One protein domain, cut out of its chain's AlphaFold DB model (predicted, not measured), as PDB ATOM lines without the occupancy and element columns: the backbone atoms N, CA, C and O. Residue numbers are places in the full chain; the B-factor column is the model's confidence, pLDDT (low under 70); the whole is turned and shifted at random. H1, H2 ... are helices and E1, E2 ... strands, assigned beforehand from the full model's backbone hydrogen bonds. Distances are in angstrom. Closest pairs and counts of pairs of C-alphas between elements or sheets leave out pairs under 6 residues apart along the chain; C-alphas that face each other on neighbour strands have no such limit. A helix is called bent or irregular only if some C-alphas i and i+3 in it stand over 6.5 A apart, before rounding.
ATOM      1  N   MET A  14     169.567 148.593 171.261       93.69
ATOM      2  CA  MET A  14     168.655 149.737 171.343       93.69
ATOM      3  C   MET A  14     168.311 150.242 169.940       93.69
ATOM      4  O   MET A  14     169.184 150.353 169.082       93.69
ATOM      5  N   LEU A  15     167.040 150.570 169.721       93.81
ATOM      6  CA  LEU A  15     166.534 151.205 168.513       93.81
ATOM      7  C   LEU A  15     166.068 152.615 168.848       93.81
ATOM      8  O   LEU A  15     165.255 152.817 169.753       93.81
ATOM      9  N   ALA A  16     166.574 153.569 168.073       93.06
ATOM     10  CA  ALA A  16     166.176 154.962 168.119       93.06
ATOM     11  C   ALA A  16     165.535 155.336 166.782       93.06
ATOM     12  O   ALA A  16     166.179 155.254 165.734       93.06
ATOM     13  N   PHE A  17     164.275 155.760 166.823       92.25
ATOM     14  CA  PHE A  17     163.613 156.360 165.673       92.25
ATOM     15  C   PHE A  17     163.708 157.871 165.810       92.25
ATOM     16  O   PHE A  17     163.237 158.446 166.790       92.25
ATOM     17  N   VAL A  18     164.351 158.496 164.830       94.62
ATOM     18  CA  VAL A  18     164.574 159.940 164.783       94.62
ATOM     19  C   VAL A  18     164.232 160.450 163.389       94.62
ATOM     20  O   VAL A  18     164.412 159.736 162.401       94.62
ATOM     21  N   ASN A  19     163.741 161.680 163.292       94.88
ATOM     22  CA  ASN A  19     163.493 162.343 162.014       94.88
ATOM     23  C   ASN A  19     164.281 163.657 161.897       94.88
ATOM     24  O   ASN A  19     164.786 164.193 162.882       94.88
ATOM     25  N   ALA A  20     164.375 164.192 160.676       96.69
ATOM     26  CA  ALA A  20     165.141 165.409 160.395       96.69
ATOM     27  C   ALA A  20     164.577 166.676 161.068       96.69
ATOM     28  O   ALA A  20     165.312 167.639 161.256       96.69
ATOM     29  N   ALA A  21     163.296 166.678 161.452       97.06
ATOM     30  CA  ALA A  21     162.678 167.770 162.204       97.06
ATOM     31  C   ALA A  21     163.001 167.714 163.712       97.06
ATOM     32  O   ALA A  21     162.553 168.576 164.464       97.06
ATOM     33  N   GLY A  22     163.766 166.712 164.161       94.50
ATOM     34  CA  GLY A  22     164.137 166.518 165.563       94.50
ATOM     35  C   GLY A  22     163.110 165.736 166.383       94.50
ATOM     36  O   GLY A  22     163.253 165.640 167.598       94.50
ATOM     37  N   GLY A  23     162.085 165.167 165.746       93.88
ATOM     38  CA  GLY A  23     161.138 164.281 166.417       93.88
ATOM     39  C   GLY A  23     161.758 162.915 166.698       93.88
ATOM     40  O   GLY A  23     162.484 162.372 165.859       93.88
ATOM     41  N   THR A  24     161.441 162.355 167.861       91.94
ATOM     42  CA  THR A  24     161.885 161.027 168.286       91.94
ATOM     43  C   THR A  24     160.716 160.231 168.857       91.94
ATOM     44  O   THR A  24     159.778 160.808 169.408       91.94
ATOM     45  N   THR A  25     160.753 158.906 168.718       90.38
ATOM     46  CA  THR A  25     159.851 158.016 169.468       90.38
ATOM     47  C   THR A  25     160.554 157.522 170.733       90.38
ATOM     48  O   THR A  25     161.791 157.531 170.788       90.38
ATOM     49  N   PRO A  26     159.809 157.027 171.738       91.75
ATOM     50  CA  PRO A  26     160.413 156.314 172.851       91.75
ATOM     51  C   PRO A  26     161.323 155.172 172.364       91.75
ATOM     52  O   PRO A  26     161.039 154.544 171.336       91.75
ATOM     53  N   PRO A  27     162.433 154.898 173.071       93.06
ATOM     54  CA  PRO A  27     163.402 153.905 172.635       93.06
ATOM     55  C   PRO A  27     162.853 152.483 172.759       93.06
ATOM     56  O   PRO A  27     162.094 152.161 173.679       93.06
ATOM     57  N   VAL A  28     163.299 151.608 171.860       94.81
ATOM     58  CA  VAL A  28     162.986 150.175 171.911       94.81
ATOM     59  C   VAL A  28     164.247 149.393 172.246       94.81
ATOM     60  O   VAL A  28     165.299 149.627 171.659       94.81
ATOM     61  N   PHE A  29     164.146 148.446 173.171       94.44
ATOM     62  CA  PHE A  29     165.243 147.583 173.597       94.44
ATOM     63  C   PHE A  29     164.965 146.135 173.197       94.44
ATOM     64  O   PHE A  29     163.878 145.624 173.454       94.44
ATOM     65  N   VAL A  30     165.947 145.443 172.617       95.25
ATOM     66  CA  VAL A  30     165.911 143.996 172.369       95.25
ATOM     67  C   VAL A  30     166.861 143.316 173.343       95.25
ATOM     68  O   VAL A  30     168.085 143.391 173.215       95.25
ATOM     69  N   PHE A  31     166.286 142.645 174.337       93.94
ATOM     70  CA  PHE A  31     167.043 141.915 175.347       93.94
ATOM     71  C   PHE A  31     167.381 140.496 174.858       93.94
ATOM     72  O   PHE A  31     166.496 139.831 174.303       93.94
ATOM     73  N   PRO A  32     168.605 139.983 175.110       93.50
ATOM     74  CA  PRO A  32     169.028 138.630 174.741       93.50
ATOM     75  C   PRO A  32     168.333 137.570 175.608       93.50
ATOM     76  O   PRO A  32     168.895 137.032 176.564       93.50
ATOM     77  N   ARG A  33     167.049 137.310 175.338       93.00
ATOM     78  CA  ARG A  33     166.190 136.414 176.128       93.00
ATOM     79  C   ARG A  33     165.219 135.651 175.237       93.00
ATOM     80  O   ARG A  33     164.755 136.155 174.223       93.00
ATOM     81  N   LYS A  34     164.830 134.455 175.689       91.50
ATOM     82  CA  LYS A  34     163.759 133.659 175.061       91.50
ATOM     83  C   LYS A  34     162.351 134.119 175.456       91.50
ATOM     84  O   LYS A  34     161.392 133.858 174.744       91.50
ATOM     85  N   LYS A  35     162.209 134.732 176.638       93.31
ATOM     86  CA  LYS A  35     160.914 135.094 177.235       93.31
ATOM     87  C   LYS A  35     160.936 136.532 177.761       93.31
ATOM     88  O   LYS A  35     161.940 136.922 178.369       93.31
ATOM     89  N   PRO A  36     159.853 137.306 177.585       90.81
ATOM     90  CA  PRO A  36     159.717 138.609 178.222       90.81
ATOM     91  C   PRO A  36     159.516 138.450 179.734       90.81
ATOM     92  O   PRO A  36     158.966 137.452 180.198       90.81
ATOM     93  N   ILE A  37     159.978 139.428 180.512       91.31
ATOM     94  CA  ILE A  37     159.589 139.611 181.920       91.31
ATOM     95  C   ILE A  37     159.157 141.061 182.113       91.31
ATOM     96  O   ILE A  37     159.634 141.951 181.412       91.31
ATOM     97  N   THR A  38     158.288 141.305 183.086       84.88
ATOM     98  CA  THR A  38     157.735 142.639 183.374       84.88
ATOM     99  C   THR A  38     158.794 143.657 183.792       84.88
ATOM    100  O   THR A  38     158.599 144.853 183.631       84.88
ATOM    101  N   GLN A  39     159.933 143.191 184.304       89.12
ATOM    102  CA  GLN A  39     160.970 144.054 184.860       89.12
ATOM    103  C   GLN A  39     161.942 144.630 183.817       89.12
ATOM    104  O   GLN A  39     162.821 145.400 184.185       89.12
ATOM    105  N   LEU A  40     161.810 144.270 182.533       87.62
ATOM    106  CA  LEU A  40     162.745 144.703 181.481       87.62
ATOM    107  C   LEU A  40     162.759 146.222 181.262       87.62
ATOM    108  O   LEU A  40     163.787 146.765 180.879       87.62
ATOM    109  N   THR A  41     161.639 146.896 181.518       90.25
ATOM    110  CA  THR A  41     161.472 148.343 181.313       90.25
ATOM    111  C   THR A  41     161.086 149.082 182.594       90.25
ATOM    112  O   THR A  41     160.678 150.234 182.529       90.25
ATOM    113  N   LYS A  42     161.200 148.429 183.763       89.25
ATOM    114  CA  LYS A  42     160.687 148.941 185.047       89.25
ATOM    115  C   LYS A  42     161.211 150.337 185.403       89.25
ATOM    116  O   LYS A  42     160.447 151.143 185.913       89.25
ATOM    117  N   ASP A  43     162.481 150.588 185.111       88.25
ATOM    118  CA  ASP A  43     163.170 151.854 185.384       88.25
ATOM    119  C   ASP A  43     163.679 152.491 184.073       88.25
ATOM    120  O   ASP A  43     164.690 153.193 184.044       88.25
ATOM    121  N   GLY A  44     163.030 152.156 182.953       86.50
ATOM    122  CA  GLY A  44     163.363 152.670 181.628       86.50
ATOM    123  C   GLY A  44     162.753 154.045 181.362       86.50
ATOM    124  O   GLY A  44     161.940 154.543 182.136       86.50
ATOM    125  N   ALA A  45     163.136 154.655 180.237       87.81
ATOM    126  CA  ALA A  45     162.530 155.907 179.789       87.81
ATOM    127  C   ALA A  45     161.013 155.749 179.586       87.81
ATOM    128  O   ALA A  45     160.549 154.688 179.156       87.81
ATOM    129  N   ASP A  46     160.252 156.812 179.842       89.12
ATOM    130  CA  ASP A  46     158.801 156.795 179.666       89.12
ATOM    131  C   ASP A  46     158.422 156.379 178.238       89.12
ATOM    132  O   ASP A  46     158.964 156.871 177.247       89.12
ATOM    133  N   GLY A  47     157.504 155.415 178.141       89.25
ATOM    134  CA  GLY A  47     157.058 154.847 176.869       89.25
ATOM    135  C   GLY A  47     158.041 153.877 176.207       89.25
ATOM    136  O   GLY A  47     157.743 153.385 175.120       89.25
ATOM    137  N   CYS A  48     159.194 153.572 176.817       91.81
ATOM    138  CA  CYS A  48     160.134 152.623 176.224       91.81
ATOM    139  C   CYS A  48     159.538 151.213 176.106       91.81
ATOM    140  O   CYS A  48     158.772 150.744 176.955       91.81
ATOM    141  N   LEU A  49     159.925 150.512 175.042       93.38
ATOM    142  CA  LEU A  49     159.415 149.181 174.725       93.38
ATOM    143  C   LEU A  49     160.508 148.126 174.897       93.38
ATOM    144  O   LEU A  49     161.564 148.203 174.276       93.38
ATOM    145  N   GLY A  50     160.227 147.099 175.698       93.94
ATOM    146  CA  GLY A  50     161.091 145.931 175.849       93.94
ATOM    147  C   GLY A  50     160.635 144.772 174.966       93.94
ATOM    148  O   GLY A  50     159.590 144.172 175.216       93.94
ATOM    149  N   LEU A  51     161.441 144.426 173.968       94.88
ATOM    150  CA  LEU A  51     161.322 143.227 173.138       94.88
ATOM    151  C   LEU A  51     162.404 142.209 173.519       94.88
ATOM    152  O   LEU A  51     163.369 142.522 174.220       94.88
ATOM    153  N   VAL A  52     162.248 140.963 173.075       94.94
ATOM    154  CA  VAL A  52     163.192 139.887 173.396       94.94
ATOM    155  C   VAL A  52     163.535 139.069 172.163       94.94
ATOM    156  O   VAL A  52     162.671 138.765 171.347       94.94
ATOM    157  N   HIS A  53     164.799 138.683 172.050       94.50
ATOM    158  CA  HIS A  53     165.248 137.683 171.089       94.50
ATOM    159  C   HIS A  53     166.469 136.963 171.647       94.50
ATOM    160  O   HIS A  53     167.298 137.600 172.281       94.50
ATOM    161  N   GLU A  54     166.621 135.656 171.420       92.69
ATOM    162  CA  GLU A  54     167.664 134.869 172.101       92.69
ATOM    163  C   GLU A  54     169.081 135.375 171.817       92.69
ATOM    164  O   GLU A  54     169.947 135.318 172.683       92.69
ATOM    165  N   SER A  55     169.301 135.902 170.613       90.56
ATOM    166  CA  SER A  55     170.603 136.421 170.203       90.56
ATOM    167  C   SER A  55     170.879 137.845 170.702       90.56
ATOM    168  O   SER A  55     172.003 138.315 170.565       90.56
ATOM    169  N   GLY A  56     169.866 138.553 171.213       90.75
ATOM    170  CA  GLY A  56     169.931 139.989 171.521       90.75
ATOM    171  C   GLY A  56     169.949 140.897 170.291       90.75
ATOM    172  O   GLY A  56     169.778 142.104 170.431       90.75
ATOM    173  N   TRP A  57     170.110 140.332 169.092       91.69
ATOM    174  CA  TRP A  57     170.112 141.068 167.835       91.69
ATOM    175  C   TRP A  57     168.705 141.344 167.323       91.69
ATOM    176  O   TRP A  57     167.743 140.623 167.607       91.69
ATOM    177  N   MET A  58     168.623 142.384 166.502       92.88
ATOM    178  CA  MET A  58     167.405 142.780 165.824       92.88
ATOM    179  C   MET A  58     166.958 141.744 164.784       92.88
ATOM    180  O   MET A  58     167.778 141.183 164.060       92.88
ATOM    181  N   THR A  59     165.646 141.531 164.678       94.62
ATOM    182  CA  THR A  59     165.013 140.680 163.655       94.62
ATOM    183  C   THR A  59     163.920 141.458 162.925       94.62
ATOM    184  O   THR A  59     163.488 142.513 163.394       94.62
ATOM    185  N   GLY A  60     163.448 140.934 161.787       95.88
ATOM    186  CA  GLY A  60     162.320 141.524 161.057       95.88
ATOM    187  C   GLY A  60     161.052 141.622 161.911       95.88
ATOM    188  O   GLY A  60     160.411 142.669 161.934       95.88
ATOM    189  N   ASP A  61     160.752 140.584 162.696       95.06
ATOM    190  CA  ASP A  61     159.590 140.572 163.594       95.06
ATOM    191  C   ASP A  61     159.714 141.614 164.705       95.06
ATOM    192  O   ASP A  61     158.760 142.339 164.986       95.06
ATOM    193  N   ASN A  62     160.905 141.752 165.298       94.75
ATOM    194  CA  ASN A  62     161.162 142.813 166.270       94.75
ATOM    195  C   ASN A  62     160.990 144.196 165.632       94.75
ATOM    196  O   ASN A  62     160.529 145.123 166.293       94.75
ATOM    197  N   PHE A  63     161.344 144.345 164.351       94.00
ATOM    198  CA  PHE A  63     161.307 145.636 163.663       94.00
ATOM    199  C   PHE A  63     159.867 146.026 163.397       94.00
ATOM    200  O   PHE A  63     159.436 147.111 163.777       94.00
ATOM    201  N   TYR A  64     159.092 145.091 162.868       94.81
ATOM    202  CA  TYR A  64     157.662 145.269 162.702       94.81
ATOM    203  C   TYR A  64     156.953 145.538 164.039       94.81
ATOM    204  O   TYR A  64     156.169 146.477 164.152       94.81
ATOM    205  N   ALA A  65     157.272 144.781 165.092       93.25
ATOM    206  CA  ALA A  65     156.704 145.008 166.419       93.25
ATOM    207  C   ALA A  65     157.074 146.389 166.985       93.25
ATOM    208  O   ALA A  65     156.255 147.010 167.661       93.25
ATOM    209  N   SER A  66     158.285 146.880 166.713       92.06
ATOM    210  CA  SER A  66     158.724 148.197 167.173       92.06
ATOM    211  C   SER A  66     157.958 149.335 166.502       92.06
ATOM    212  O   SER A  66     157.552 150.263 167.190       92.06
ATOM    213  N   THR A  67     157.659 149.250 165.204       89.88
ATOM    214  CA  THR A  67     156.945 150.327 164.500       89.88
ATOM    215  C   THR A  67     155.475 150.413 164.905       89.88
ATOM    216  O   THR A  67     154.943 151.512 165.037       89.88
ATOM    217  N   VAL A  68     154.822 149.277 165.169       88.75
ATOM    218  CA  VAL A  68     153.399 149.253 165.555       88.75
ATOM    219  C   VAL A  68     153.152 149.544 167.036       88.75
ATOM    220  O   VAL A  68     152.023 149.856 167.402       88.75
ATOM    221  N   ARG A  69     154.170 149.420 167.899       83.44
ATOM    222  CA  ARG A  69     154.025 149.565 169.364       83.44
ATOM    223  C   ARG A  69     154.767 150.755 169.965       83.44
ATOM    224  O   ARG A  69     154.479 151.084 171.109       83.44
ATOM    225  N   ALA A  70     155.738 151.336 169.257       75.25
ATOM    226  CA  ALA A  70     156.469 152.525 169.709       75.25
ATOM    227  C   ALA A  70     155.901 153.842 169.144       75.25
ATOM    228  O   ALA A  70     156.431 154.904 169.469       75.25
ATOM    229  N   SER A  71     154.869 153.756 168.293       61.97
ATOM    230  CA  SER A  71     154.121 154.902 167.758       61.97
ATOM    231  C   SER A  71     153.055 155.394 168.732       61.97
ATOM    232  O   SER A  71     152.437 154.531 169.397       61.97
TER     233      SER A  71
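This is residues 14 to 71 of the 71 residues of an uncharacterized protein of Daphnia pulex (UniProt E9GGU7). Two short parallel strands side by side, E1 and E2, make a small sheet with a helix to either side of it: the short H1 over one face and the longer H2 over the other, nearer to E2 than to E1. Before E1, residues 14 to 27 form a long loop that reaches past the starting end of the strands and folds back, so that residues 14 to 15 come to pair beside E1. The printed part has 58 residues, with two named strands and two named helices in the order E1, H1, E2, H2; the sheet order is E1, E2, parallel. The class is mixed, helices and strands, though under half of the residues are in named elements. The whole is compact, with a radius of gyration of the C-alphas of 11.5 A and spans of 36 by 26 by 16 A.

Residues 14 to 15 form a short antiparallel pairing with residues 28 to 29 of E1, residues 28 to 32. E1 is the parallel neighbour of E2, residues 49 to 53, with 30 degrees between their directions. C-alphas 28 and 49 face each other at 4.7 A. N 29 and O 49, at 2.8 A, and N 53 and O 31, at 3.0 A, are within hydrogen-bond range. Between the strands comes H1, residues 38 to 41; E1, H1 and E2 form a strand-helix-strand unit, two parallel neighbour strands with a helix between them in the chain, and its crossover is right-handed. The closest C-alphas of H1 and E2 are those of Thr 41 and Gly 50, 6.0 A apart. H2, residues 60 to 69, has its closest C-alphas to E2 at Asn 62 and Leu 51, 6.9 A apart. Its closest to E1 are those of Ser 66 and Val 28, 6.7 A apart. H1 and H2 are apart. In H2 every O i to N i+4 pair is within hydrogen-bond range; H1 is too short for such a pair, and its one O i to N i+3 pair is not within range.

E1 begins at C-alpha 28, (162.986, 150.175, 171.911), and is 13.3 A long. H1 is irregular, with C-alphas 38 and 41 7.1 A apart. E2 is 13.4 A long. H2 is 14.2 A long and ends at C-alpha 69, (154.025, 149.565, 169.364).

The C-alphas farthest apart are those of Ala 21 and Lys 34, at 36.5 A. The printed part has no cut and ends at Ser 71, the chain's last residue. The link from E1 to H1 is tight, and those from H1 to E2 and from E2 to H2 are short. The mean pLDDT of the printed part is 91.4, and residue 71 alone is under 70.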